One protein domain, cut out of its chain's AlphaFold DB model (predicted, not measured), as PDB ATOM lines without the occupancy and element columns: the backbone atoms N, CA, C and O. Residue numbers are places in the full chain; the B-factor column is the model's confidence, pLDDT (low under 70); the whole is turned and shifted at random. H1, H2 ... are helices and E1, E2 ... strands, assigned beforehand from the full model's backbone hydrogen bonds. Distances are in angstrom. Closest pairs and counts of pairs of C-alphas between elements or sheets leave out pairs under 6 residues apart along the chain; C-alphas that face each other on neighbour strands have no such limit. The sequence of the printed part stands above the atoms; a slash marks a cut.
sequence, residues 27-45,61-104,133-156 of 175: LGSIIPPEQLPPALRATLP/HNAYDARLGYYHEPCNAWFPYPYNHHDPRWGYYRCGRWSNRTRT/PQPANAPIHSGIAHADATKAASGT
ATOM      1  N   LEU A  27     120.849 132.073  73.467       50.66
ATOM      2  CA  LEU A  27     119.831 131.126  73.935       50.66
ATOM      3  C   LEU A  27     120.523 130.386  75.082       50.66
ATOM      4  O   LEU A  27     121.343 129.504  74.837       50.66
ATOM      5  N   GLY A  28     120.318 130.838  76.324       59.66
ATOM      6  CA  GLY A  28     120.683 130.041  77.494       59.66
ATOM      7  C   GLY A  28     120.117 128.629  77.330       59.66
ATOM      8  O   GLY A  28     119.176 128.430  76.558       59.66
ATOM      9  N   SER A  29     120.701 127.639  78.001       79.38
ATOM     10  CA  SER A  29     120.181 126.269  77.960       79.38
ATOM     11  C   SER A  29     118.684 126.291  78.278       79.38
ATOM     12  O   SER A  29     118.311 126.625  79.405       79.38
ATOM     13  N   ILE A  30     117.844 125.999  77.279       86.75
ATOM     14  CA  ILE A  30     116.393 125.924  77.451       86.75
ATOM     15  C   ILE A  30     116.144 124.864  78.520       86.75
ATOM     16  O   ILE A  30     116.573 123.720  78.368       86.75
ATOM     17  N   ILE A  31     115.500 125.255  79.618       87.88
ATOM     18  CA  ILE A  31     115.162 124.303  80.674       87.88
ATOM     19  C   ILE A  31     113.984 123.469  80.171       87.88
ATOM     20  O   ILE A  31     112.985 124.052  79.760       87.88
ATOM     21  N   PRO A  32     114.060 122.131  80.184       88.25
ATOM     22  CA  PRO A  32     112.929 121.306  79.806       88.25
ATOM     23  C   PRO A  32     111.878 121.274  80.939       88.25
ATOM     24  O   PRO A  32     112.237 121.382  82.119       88.25
ATOM     25  N   PRO A  33     110.576 121.117  80.625       87.62
ATOM     26  CA  PRO A  33     109.484 121.143  81.601       87.62
ATOM     27  C   PRO A  33     109.677 120.245  82.826       87.62
ATOM     28  O   PRO A  33     109.234 120.591  83.921       87.62
ATOM     29  N   GLU A  34     110.346 119.107  82.670       87.31
ATOM     30  CA  GLU A  34     110.572 118.117  83.724       87.31
ATOM     31  C   GLU A  34     111.503 118.635  84.827       87.31
ATOM     32  O   GLU A  34     111.400 118.192  85.972       87.31
ATOM     33  N   GLN A  35     112.372 119.594  84.499       89.06
ATOM     34  CA  GLN A  35     113.331 120.209  85.422       89.06
ATOM     35  C   GLN A  35     112.767 121.442  86.139       89.06
ATOM     36  O   GLN A  35     113.436 122.030  86.991       89.06
ATOM     37  N   LEU A  36     111.537 121.855  85.818       87.12
ATOM     38  CA  LEU A  36     110.900 122.979  86.490       87.12
ATOM     39  C   LEU A  36     110.374 122.590  87.884       87.12
ATOM     40  O   LEU A  36     109.877 121.477  88.079       87.12
ATOM     41  N   PRO A  37     110.372 123.535  88.844       85.88
ATOM     42  CA  PRO A  37     109.679 123.363  90.116       85.88
ATOM     43  C   PRO A  37     108.201 122.972  89.921       85.88
ATOM     44  O   PRO A  37     107.554 123.507  89.011       85.88
ATOM     45  N   PRO A  38     107.616 122.122  90.791       84.25
ATOM     46  CA  PRO A  38     106.238 121.642  90.642       84.25
ATOM     47  C   PRO A  38     105.200 122.757  90.463       84.25
ATOM     48  O   PRO A  38     104.318 122.652  89.614       84.25
ATOM     49  N   ALA A  39     105.347 123.863  91.199       81.19
ATOM     50  CA  ALA A  39     104.450 125.013  91.101       81.19
ATOM     51  C   ALA A  39     104.464 125.675  89.712       81.19
ATOM     52  O   ALA A  39     103.426 126.136  89.254       81.19
ATOM     53  N   LEU A  40     105.613 125.709  89.026       82.56
ATOM     54  CA  LEU A  40     105.707 126.250  87.666       82.56
ATOM     55  C   LEU A  40     105.206 125.248  86.631       82.56
ATOM     56  O   LEU A  40     104.498 125.635  85.705       82.56
ATOM     57  N   ARG A  41     105.501 123.957  86.819       83.88
ATOM     58  CA  ARG A  41     104.954 122.890  85.968       83.88
ATOM     59  C   ARG A  41     103.429 122.911  85.932       83.88
ATOM     60  O   ARG A  41     102.855 122.737  84.866       83.88
ATOM     61  N   ALA A  42     102.787 123.194  87.064       81.38
ATOM     62  CA  ALA A  42     101.333 123.325  87.159       81.38
ATOM     63  C   ALA A  42     100.752 124.520  86.378       81.38
ATOM     64  O   ALA A  42      99.551 124.559  86.135       81.38
ATOM     65  N   THR A  43     101.581 125.492  85.981       81.00
ATOM     66  CA  THR A  43     101.164 126.625  85.135       81.00
ATOM     67  C   THR A  43     101.380 126.376  83.645       81.00
ATOM     68  O   THR A  43     101.045 127.239  82.835       81.00
ATOM     69  N   LEU A  44     101.960 125.229  83.275       81.00
ATOM     70  CA  LEU A  44     102.098 124.843  81.877       81.00
ATOM     71  C   LEU A  44     100.736 124.404  81.311       81.00
ATOM     72  O   LEU A  44      99.925 123.835  82.043       81.00
ATOM     73  N   PRO A  45     100.483 124.621  80.011       78.94
ATOM     74  CA  PRO A  45      99.236 124.203  79.379       78.94
ATOM     75  C   PRO A  45      99.006 122.686  79.486       78.94
ATOM     76  O   PRO A  45      99.869 121.884  79.118       78.94
ATOM     77  N   HIS A  61      99.965 131.099  77.513       86.62
ATOM     78  CA  HIS A  61     101.051 131.509  78.403       86.62
ATOM     79  C   HIS A  61     101.914 130.314  78.847       86.62
ATOM     80  O   HIS A  61     101.388 129.280  79.256       86.62
ATOM     81  N   ASN A  62     103.242 130.462  78.784       89.06
ATOM     82  CA  ASN A  62     104.230 129.420  79.076       89.06
ATOM     83  C   ASN A  62     104.117 128.152  78.213       89.06
ATOM     84  O   ASN A  62     104.659 127.114  78.599       89.06
ATOM     85  N   ALA A  63     103.471 128.211  77.043       89.50
ATOM     86  CA  ALA A  63     103.572 127.121  76.079       89.50
ATOM     87  C   ALA A  63     105.047 126.863  75.741       89.50
ATOM     88  O   ALA A  63     105.821 127.802  75.569       89.50
ATOM     89  N   TYR A  64     105.442 125.596  75.696       88.38
ATOM     90  CA  TYR A  64     106.837 125.196  75.548       88.38
ATOM     91  C   TYR A  64     107.108 124.709  74.129       88.38
ATOM     92  O   TYR A  64     106.303 123.999  73.552       88.38
ATOM     93  N   ASP A  65     108.252 125.034  73.558       87.25
ATOM     94  CA  ASP A  65     108.754 124.452  72.321       87.25
ATOM     95  C   ASP A  65     110.238 124.145  72.530       87.25
ATOM     96  O   ASP A  65     111.002 124.999  72.974       87.25
ATOM     97  N   ALA A  66     110.673 122.922  72.225       84.94
ATOM     98  CA  ALA A  66     112.048 122.503  72.499       84.94
ATOM     99  C   ALA A  66     113.108 123.308  71.716       84.94
ATOM    100  O   ALA A  66     114.276 123.323  72.101       84.94
ATOM    101  N   ARG A  67     112.723 123.964  70.615       85.50
ATOM    102  CA  ARG A  67     113.602 124.781  69.766       85.50
ATOM    103  C   ARG A  67     113.541 126.264  70.122       85.50
ATOM    104  O   ARG A  67     114.524 126.965  69.890       85.50
ATOM    105  N   LEU A  68     112.411 126.745  70.640       87.38
ATOM    106  CA  LEU A  68     112.176 128.171  70.909       87.38
ATOM    107  C   LEU A  68     112.195 128.532  72.405       87.38
ATOM    108  O   LEU A  68     112.467 129.680  72.756       87.38
ATOM    109  N   GLY A  69     111.925 127.569  73.284       90.88
ATOM    110  CA  GLY A  69     111.740 127.755  74.719       90.88
ATOM    111  C   GLY A  69     110.275 127.981  75.094       90.88
ATOM    112  O   GLY A  69     109.372 127.362  74.545       90.88
ATOM    113  N   TYR A  70     110.025 128.860  76.056       91.62
ATOM    114  CA  TYR A  70     108.706 129.166  76.593       91.62
ATOM    115  C   TYR A  70     108.136 130.440  75.984       91.62
ATOM    116  O   TYR A  70     108.789 131.487  75.983       91.62
ATOM    117  N   TYR A  71     106.888 130.376  75.539       91.19
ATOM    118  CA  TYR A  71     106.142 131.530  75.073       91.19
ATOM    119  C   TYR A  71     105.708 132.418  76.241       91.19
ATOM    120  O   TYR A  71     105.026 131.982  77.171       91.19
ATOM    121  N   HIS A  72     106.094 133.689  76.197       90.38
ATOM    122  CA  HIS A  72     105.682 134.696  77.168       90.38
ATOM    123  C   HIS A  72     104.604 135.568  76.538       90.38
ATOM    124  O   HIS A  72     104.926 136.531  75.844       90.38
ATOM    125  N   GLU A  73     103.336 135.268  76.823       87.25
ATOM    126  CA  GLU A  73     102.184 136.035  76.315       87.25
ATOM    127  C   GLU A  73     102.333 137.558  76.522       87.25
ATOM    128  O   GLU A  73     102.175 138.281  75.540       87.25
ATOM    129  N   PRO A  74     102.737 138.082  77.706       86.94
ATOM    130  CA  PRO A  74     102.899 139.526  77.874       86.94
ATOM    131  C   PRO A  74     103.957 140.116  76.940       86.94
ATOM    132  O   PRO A  74     103.813 141.236  76.483       86.94
ATOM    133  N   CYS A  75     105.021 139.376  76.638       85.88
ATOM    134  CA  CYS A  75     106.131 139.864  75.823       85.88
ATOM    135  C   CYS A  75     105.949 139.540  74.328       85.88
ATOM    136  O   CYS A  75     106.788 139.942  73.524       85.88
ATOM    137  N   ASN A  76     104.909 138.775  73.970       88.88
ATOM    138  CA  ASN A  76     104.653 138.239  72.631       88.88
ATOM    139  C   ASN A  76     105.901 137.600  71.974       88.88
ATOM    140  O   ASN A  76     106.221 137.834  70.803       88.88
ATOM    141  N   ALA A  77     106.665 136.836  72.759       90.25
ATOM    142  CA  ALA A  77     107.954 136.285  72.345       90.25
ATOM    143  C   ALA A  77     108.324 135.010  73.115       90.25
ATOM    144  O   ALA A  77     107.797 134.740  74.195       90.25
ATOM    145  N   TRP A  78     109.260 134.244  72.560       90.62
ATOM    146  CA  TRP A  78     109.781 132.995  73.115       90.62
ATOM    147  C   TRP A  78     111.109 133.216  73.835       90.62
ATOM    148  O   TRP A  78     111.978 133.929  73.324       90.62
ATOM    149  N   PHE A  79     111.276 132.593  75.002       92.38
ATOM    150  CA  PHE A  79     112.458 132.738  75.852       92.38
ATOM    151  C   PHE A  79     112.913 131.405  76.466       92.38
ATOM    152  O   PHE A  79     112.091 130.525  76.681       92.38
ATOM    153  N   PRO A  80     114.189 131.256  76.872       92.19
ATOM    154  CA  PRO A  80     114.693 129.977  77.397       92.19
ATOM    155  C   PRO A  80     114.086 129.499  78.723       92.19
ATOM    156  O   PRO A  80     114.139 128.312  79.031       92.19
ATOM    157  N   TYR A  81     113.508 130.412  79.504       92.06
ATOM    158  CA  TYR A  81     112.907 130.130  80.810       92.06
ATOM    159  C   TYR A  81     111.431 130.522  80.797       92.06
ATOM    160  O   TYR A  81     111.084 131.496  80.118       92.06
ATOM    161  N   PRO A  82     110.559 129.839  81.560       91.62
ATOM    162  CA  PRO A  82     109.159 130.225  81.657       91.62
ATOM    163  C   PRO A  82     109.012 131.582  82.344       91.62
ATOM    164  O   PRO A  82     109.879 132.038  83.098       91.62
ATOM    165  N   TYR A  83     107.889 132.238  82.088       87.50
ATOM    166  CA  TYR A  83     107.547 133.489  82.739       87.50
ATOM    167  C   TYR A  83     107.413 133.263  84.253       87.50
ATOM    168  O   TYR A  83     106.759 132.314  84.691       87.50
ATOM    169  N   ASN A  84     108.020 134.138  85.061       86.94
ATOM    170  CA  ASN A  84     108.150 134.003  86.521       86.94
ATOM    171  C   ASN A  84     109.031 132.835  87.005       86.94
ATOM    172  O   ASN A  84     108.931 132.455  88.174       86.94
ATOM    173  N   HIS A  85     109.913 132.283  86.167       90.44
ATOM    174  CA  HIS A  85     110.973 131.408  86.669       90.44
ATOM    175  C   HIS A  85     111.792 132.127  87.749       90.44
ATOM    176  O   HIS A  85     112.146 133.287  87.562       90.44
ATOM    177  N   HIS A  86     112.066 131.465  88.872       89.00
ATOM    178  CA  HIS A  86     112.842 132.041  89.967       89.00
ATOM    179  C   HIS A  86     114.187 131.328  90.091       89.00
ATOM    180  O   HIS A  86     114.217 130.123  90.340       89.00
ATOM    181  N   ASP A  87     115.273 132.090  89.990       88.38
ATOM    182  CA  ASP A  87     116.627 131.642  90.299       88.38
ATOM    183  C   ASP A  87     117.101 132.325  91.597       88.38
ATOM    184  O   ASP A  87     117.033 133.552  91.687       88.38
ATOM    185  N   PRO A  88     117.604 131.591  92.607       87.94
ATOM    186  CA  PRO A  88     118.085 132.188  93.858       87.94
ATOM    187  C   PRO A  88     119.182 133.253  93.697       87.94
ATOM    188  O   PRO A  88     119.368 134.072  94.593       87.94
ATOM    189  N   ARG A  89     119.930 133.240  92.589       89.62
ATOM    190  CA  ARG A  89     121.036 134.170  92.316       89.62
ATOM    191  C   ARG A  89     120.554 135.479  91.697       89.62
ATOM    192  O   ARG A  89     121.176 136.515  91.914       89.62
ATOM    193  N   TRP A  90     119.491 135.427  90.894       89.12
ATOM    194  CA  TRP A  90     119.075 136.538  90.025       89.12
ATOM    195  C   TRP A  90     117.615 136.976  90.227       89.12
ATOM    196  O   TRP A  90     117.204 138.016  89.713       89.12
ATOM    197  N   GLY A  91     116.828 136.224  90.992       89.12
ATOM    198  CA  GLY A  91     115.417 136.490  91.243       89.12
ATOM    199  C   GLY A  91     114.509 135.976  90.124       89.12
ATOM    200  O   GLY A  91     114.727 134.904  89.560       89.12
ATOM    201  N   TYR A  92     113.452 136.727  89.821       88.44
ATOM    202  CA  TYR A  92     112.422 136.335  88.862       88.44
ATOM    203  C   TYR A  92     112.769 136.731  87.425       88.44
ATOM    204  O   TYR A  92     113.151 137.868  87.151       88.44
ATOM    205  N   TYR A  93     112.545 135.808  86.496       88.75
ATOM    206  CA  TYR A  93     112.758 135.980  85.066       88.75
ATOM    207  C   TYR A  93     111.489 136.435  84.330       88.75
ATOM    208  O   TYR A  93     110.419 135.828  84.483       88.75
ATOM    209  N   ARG A  94     111.601 137.491  83.510       86.38
ATOM    210  CA  ARG A  94     110.506 138.079  82.714       86.38
ATOM    211  C   ARG A  94     111.030 138.746  81.447       86.38
ATOM    212  O   ARG A  94     111.952 139.552  81.524       86.38
ATOM    213  N   CYS A  95     110.418 138.458  80.297       87.31
ATOM    214  CA  CYS A  95     110.729 139.102  79.012       87.31
ATOM    215  C   CYS A  95     112.238 139.218  78.704       87.31
ATOM    216  O   CYS A  95     112.696 140.239  78.196       87.31
ATOM    217  N   GLY A  96     113.033 138.201  79.056       87.69
ATOM    218  CA  GLY A  96     114.475 138.205  78.792       87.69
ATOM    219  C   GLY A  96     115.357 138.798  79.888       87.69
ATOM    220  O   GLY A  96     116.583 138.766  79.767       87.69
ATOM    221  N   ARG A  97     114.761 139.326  80.956       89.31
ATOM    222  CA  ARG A  97     115.446 140.011  82.054       89.31
ATOM    223  C   ARG A  97     115.195 139.329  83.389       89.31
ATOM    224  O   ARG A  97     114.215 138.607  83.558       89.31
ATOM    225  N   TRP A  98     116.085 139.593  84.335       89.00
ATOM    226  CA  TRP A  98     115.994 139.127  85.712       89.00
ATOM    227  C   TRP A  98     115.663 140.302  86.624       89.00
ATOM    228  O   TRP A  98     116.091 141.428  86.377       89.00
ATOM    229  N   SER A  99     114.901 140.049  87.679       85.12
ATOM    230  CA  SER A  99     114.518 141.055  88.664       85.12
ATOM    231  C   SER A  99     114.516 140.447  90.058       85.12
ATOM    232  O   SER A  99     113.838 139.452  90.312       85.12
ATOM    233  N   ASN A 100     115.218 141.096  90.986       77.00
ATOM    234  CA  ASN A 100     115.257 140.682  92.388       77.00
ATOM    235  C   ASN A 100     114.047 141.186  93.204       77.00
ATOM    236  O   ASN A 100     113.992 141.003  94.417       77.00
ATOM    237  N   ARG A 101     113.061 141.849  92.575       68.25
ATOM    238  CA  ARG A 101     111.815 142.194  93.275       68.25
ATOM    239  C   ARG A 101     110.961 140.945  93.444       68.25
ATOM    240  O   ARG A 101     110.473 140.371  92.467       68.25
ATOM    241  N   THR A 102     110.733 140.567  94.696       57.22
ATOM    242  CA  THR A 102     109.676 139.633  95.063       57.22
ATOM    243  C   THR A 102     108.333 140.183  94.608       57.22
ATOM    244  O   THR A 102     107.976 141.330  94.849       57.22
ATOM    245  N   ARG A 103     107.623 139.327  93.884       51.19
ATOM    246  CA  ARG A 103     106.275 139.447  93.334       51.19
ATOM    247  C   ARG A 103     105.309 140.331  94.152       51.19
ATOM    248  O   ARG A 103     104.450 139.802  94.845       51.19
ATOM    249  N   THR A 104     105.327 141.651  93.979       42.69
ATOM    250  CA  THR A 104     104.125 142.467  94.220       42.69
ATOM    251  C   THR A 104     103.390 142.559  92.895       42.69
ATOM    252  O   THR A 104     103.531 143.502  92.128       42.69
ATOM    253  N   PRO A 133     115.715 146.685  88.918       75.38
ATOM    254  CA  PRO A 133     117.036 146.730  88.311       75.38
ATOM    255  C   PRO A 133     117.523 145.311  88.002       75.38
ATOM    256  O   PRO A 133     117.419 144.412  88.840       75.38
ATOM    257  N   GLN A 134     118.055 145.130  86.791       83.31
ATOM    258  CA  GLN A 134     118.690 143.883  86.381       83.31
ATOM    259  C   GLN A 134     119.833 143.578  87.369       83.31
ATOM    260  O   GLN A 134     120.724 144.419  87.527       83.31
ATOM    261  N   PRO A 135     119.846 142.403  88.023       85.56
ATOM    262  CA  PRO A 135     120.946 142.007  88.887       85.56
ATOM    263  C   PRO A 135     122.270 141.990  88.119       85.56
ATOM    264  O   PRO A 135     122.327 141.592  86.951       85.56
ATOM    265  N   ALA A 136     123.351 142.387  88.791       83.88
ATOM    266  CA  ALA A 136     124.688 142.330  88.212       83.88
ATOM    267  C   ALA A 136     125.021 140.896  87.763       83.88
ATOM    268  O   ALA A 136     124.733 139.929  88.470       83.88
ATOM    269  N   ASN A 137     125.638 140.764  86.587       85.44
ATOM    270  CA  ASN A 137     126.039 139.490  85.972       85.44
ATOM    271  C   ASN A 137     124.890 138.535  85.589       85.44
ATOM    272  O   ASN A 137     125.160 137.418  85.148       85.44
ATOM    273  N   ALA A 138     123.624 138.943  85.725       85.75
ATOM    274  CA  ALA A 138     122.499 138.124  85.290       85.75
ATOM    275  C   ALA A 138     122.371 138.147  83.752       85.75
ATOM    276  O   ALA A 138     122.378 139.235  83.159       85.75
ATOM    277  N   PRO A 139     122.222 136.986  83.084       86.56
ATOM    278  CA  PRO A 139     122.187 136.914  81.628       86.56
ATOM    279  C   PRO A 139     120.944 137.605  81.063       86.56
ATOM    280  O   PRO A 139     119.828 137.387  81.533       86.56
ATOM    281  N   ILE A 140     121.129 138.416  80.024       84.31
ATOM    282  CA  ILE A 140     120.029 139.040  79.284       84.31
ATOM    283  C   ILE A 140     119.755 138.192  78.047       84.31
ATOM    284  O   ILE A 140     120.662 137.926  77.261       84.31
ATOM    285  N   HIS A 141     118.500 137.801  77.861       84.81
ATOM    286  CA  HIS A 141     118.074 137.017  76.711       84.81
ATOM    287  C   HIS A 141     117.264 137.892  75.765       84.81
ATOM    288  O   HIS A 141     116.328 138.579  76.171       84.81
ATOM    289  N   SER A 142     117.609 137.843  74.484       84.81
ATOM    290  CA  SER A 142     116.749 138.389  73.438       84.81
ATOM    291  C   SER A 142     115.721 137.329  73.068       84.81
ATOM    292  O   SER A 142     116.095 136.235  72.652       84.81
ATOM    293  N   GLY A 143     114.440 137.635  73.262       83.81
ATOM    294  CA  GLY A 143     113.365 136.722  72.889       83.81
ATOM    295  C   GLY A 143     113.233 136.597  71.376       83.81
ATOM    296  O   GLY A 143     113.582 137.515  70.631       83.81
ATOM    297  N   ILE A 144     112.705 135.466  70.920       87.00
ATOM    298  CA  ILE A 144     112.300 135.293  69.523       87.00
ATOM    299  C   ILE A 144     110.876 135.827  69.412       87.00
ATOM    300  O   ILE A 144     109.982 135.311  70.078       87.00
ATOM    301  N   ALA A 145     110.647 136.864  68.606       88.00
ATOM    302  CA  ALA A 145     109.302 137.400  68.409       88.00
ATOM    303  C   ALA A 145     108.364 136.306  67.878       88.00
ATOM    304  O   ALA A 145     108.765 135.501  67.037       88.00
ATOM    305  N   HIS A 146     107.111 136.284  68.338       85.69
ATOM    306  CA  HIS A 146     106.145 135.276  67.897       85.69
ATOM    307  C   HIS A 146     105.974 135.245  66.367       85.69
ATOM    308  O   HIS A 146     105.979 134.176  65.770       85.69
ATOM    309  N   ALA A 147     105.963 136.414  65.718       83.31
ATOM    310  CA  ALA A 147     105.893 136.535  64.258       83.31
ATOM    311  C   ALA A 147     107.083 135.890  63.509       83.31
ATOM    312  O   ALA A 147     106.969 135.560  62.328       83.31
ATOM    313  N   ASP A 148     108.217 135.694  64.186       84.31
ATOM    314  CA  ASP A 148     109.418 135.061  63.637       84.31
ATOM    315  C   ASP A 148     109.558 133.589  64.064       84.31
ATOM    316  O   ASP A 148     110.496 132.911  63.637       84.31
ATOM    317  N   ALA A 149     108.643 133.075  64.889       83.25
ATOM    318  CA  ALA A 149     108.779 131.790  65.565       83.25
ATOM    319  C   ALA A 149     108.851 130.608  64.590       83.25
ATOM    320  O   ALA A 149     109.780 129.809  64.677       83.25
ATOM    321  N   THR A 150     107.963 130.550  63.596       80.12
ATOM    322  CA  THR A 150     107.964 129.485  62.575       80.12
ATOM    323  C   THR A 150     109.247 129.496  61.735       80.12
ATOM    324  O   THR A 150     109.811 128.448  61.410       80.12
ATOM    325  N   LYS A 151     109.774 130.687  61.417       80.06
ATOM    326  CA  LYS A 151     111.054 130.838  60.697       80.06
ATOM    327  C   LYS A 151     112.236 130.420  61.568       80.06
ATOM    328  O   LYS A 151     113.162 129.778  61.082       80.06
ATOM    329  N   ALA A 152     112.202 130.759  62.852       77.75
ATOM    330  CA  ALA A 152     113.234 130.373  63.799       77.75
ATOM    331  C   ALA A 152     113.233 128.855  64.039       77.75
ATOM    332  O   ALA A 152     114.285 128.233  63.923       77.75
ATOM    333  N   ALA A 153     112.065 128.245  64.267       72.31
ATOM    334  CA  ALA A 153     111.906 126.812  64.517       72.31
ATOM    335  C   ALA A 153     112.286 125.941  63.306       72.31
ATOM    336  O   ALA A 153     112.822 124.840  63.474       72.31
ATOM    337  N   SER A 154     112.040 126.427  62.083       67.81
ATOM    338  CA  SER A 154     112.478 125.773  60.839       67.81
ATOM    339  C   SER A 154     113.965 126.013  60.546       67.81
ATOM    340  O   SER A 154     114.670 125.085  60.142       67.81
ATOM    341  N   GLY A 155     114.485 127.209  60.843       59.38
ATOM    342  CA  GLY A 155     115.897 127.565  60.679       59.38
ATOM    343  C   GLY A 155     116.861 126.727  61.527       59.38
ATOM    344  O   GLY A 155     117.973 126.442  61.077       59.38
ATOM    345  N   THR A 156     116.437 126.255  62.704       52.44
ATOM    346  CA  THR A 156     117.232 125.329  63.536       52.44
ATOM    347  C   THR A 156     117.341 123.923  62.937       52.44
ATOM    348  O   THR A 156     118.237 123.175  63.315       52.44
TER     349      THR A 156
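AT A GLANCE: This is residues 27 to 45, 61 to 104 and 133 to 156 of the 175 residues of an uncharacterized protein of Verrucomicrobia bacterium (UniProt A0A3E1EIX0). Little regular structure: loops join two small strand hairpins, E1-E2 near the middle and E3-E4 toward one end, with helix H2 at the other end and short H1 off to a side. The 87 printed residues hold H1 E1 E2 E3 E4 H2 in order, class mixed, only 28 in named elements; both sheets are antiparallel. It is compact, radius of gyration of the C-alphas 12.6 A, spans 36 by 27 by 22 A.

HOW THE PARTS SIT: E1, residues 69 to 72, and E2, 77 to 79, form a hairpin; N 70 and O 79, 2.7 A, are within hydrogen-bond range. E3, 91 to 94, and E4, 97 to 99, form another; N 92 and O 99 are at 2.8 A. Closest C-alphas of E2 and H2, 146 to 155: Ala 77 and His 146, 4.9 A. In H2, 4 of 6 O i to N i+4 pairs are within range; H1, 38 to 41, is too short for one.

IN THESE COORDINATES: H1 begins at C-alpha 38 (106.238, 121.642, 90.642); H2, 14.4 A long, ends at C-alpha 155 (115.897, 127.565, 60.679).

THE WHOLE: Residues 46 to 60 and 105 to 132 are cut, with C-alpha gaps of 7.6 A and 14.8 A. The E2 to E3 link is long. pLDDT is under 70 at 27 to 28, 101 to 104 and 154 to 156.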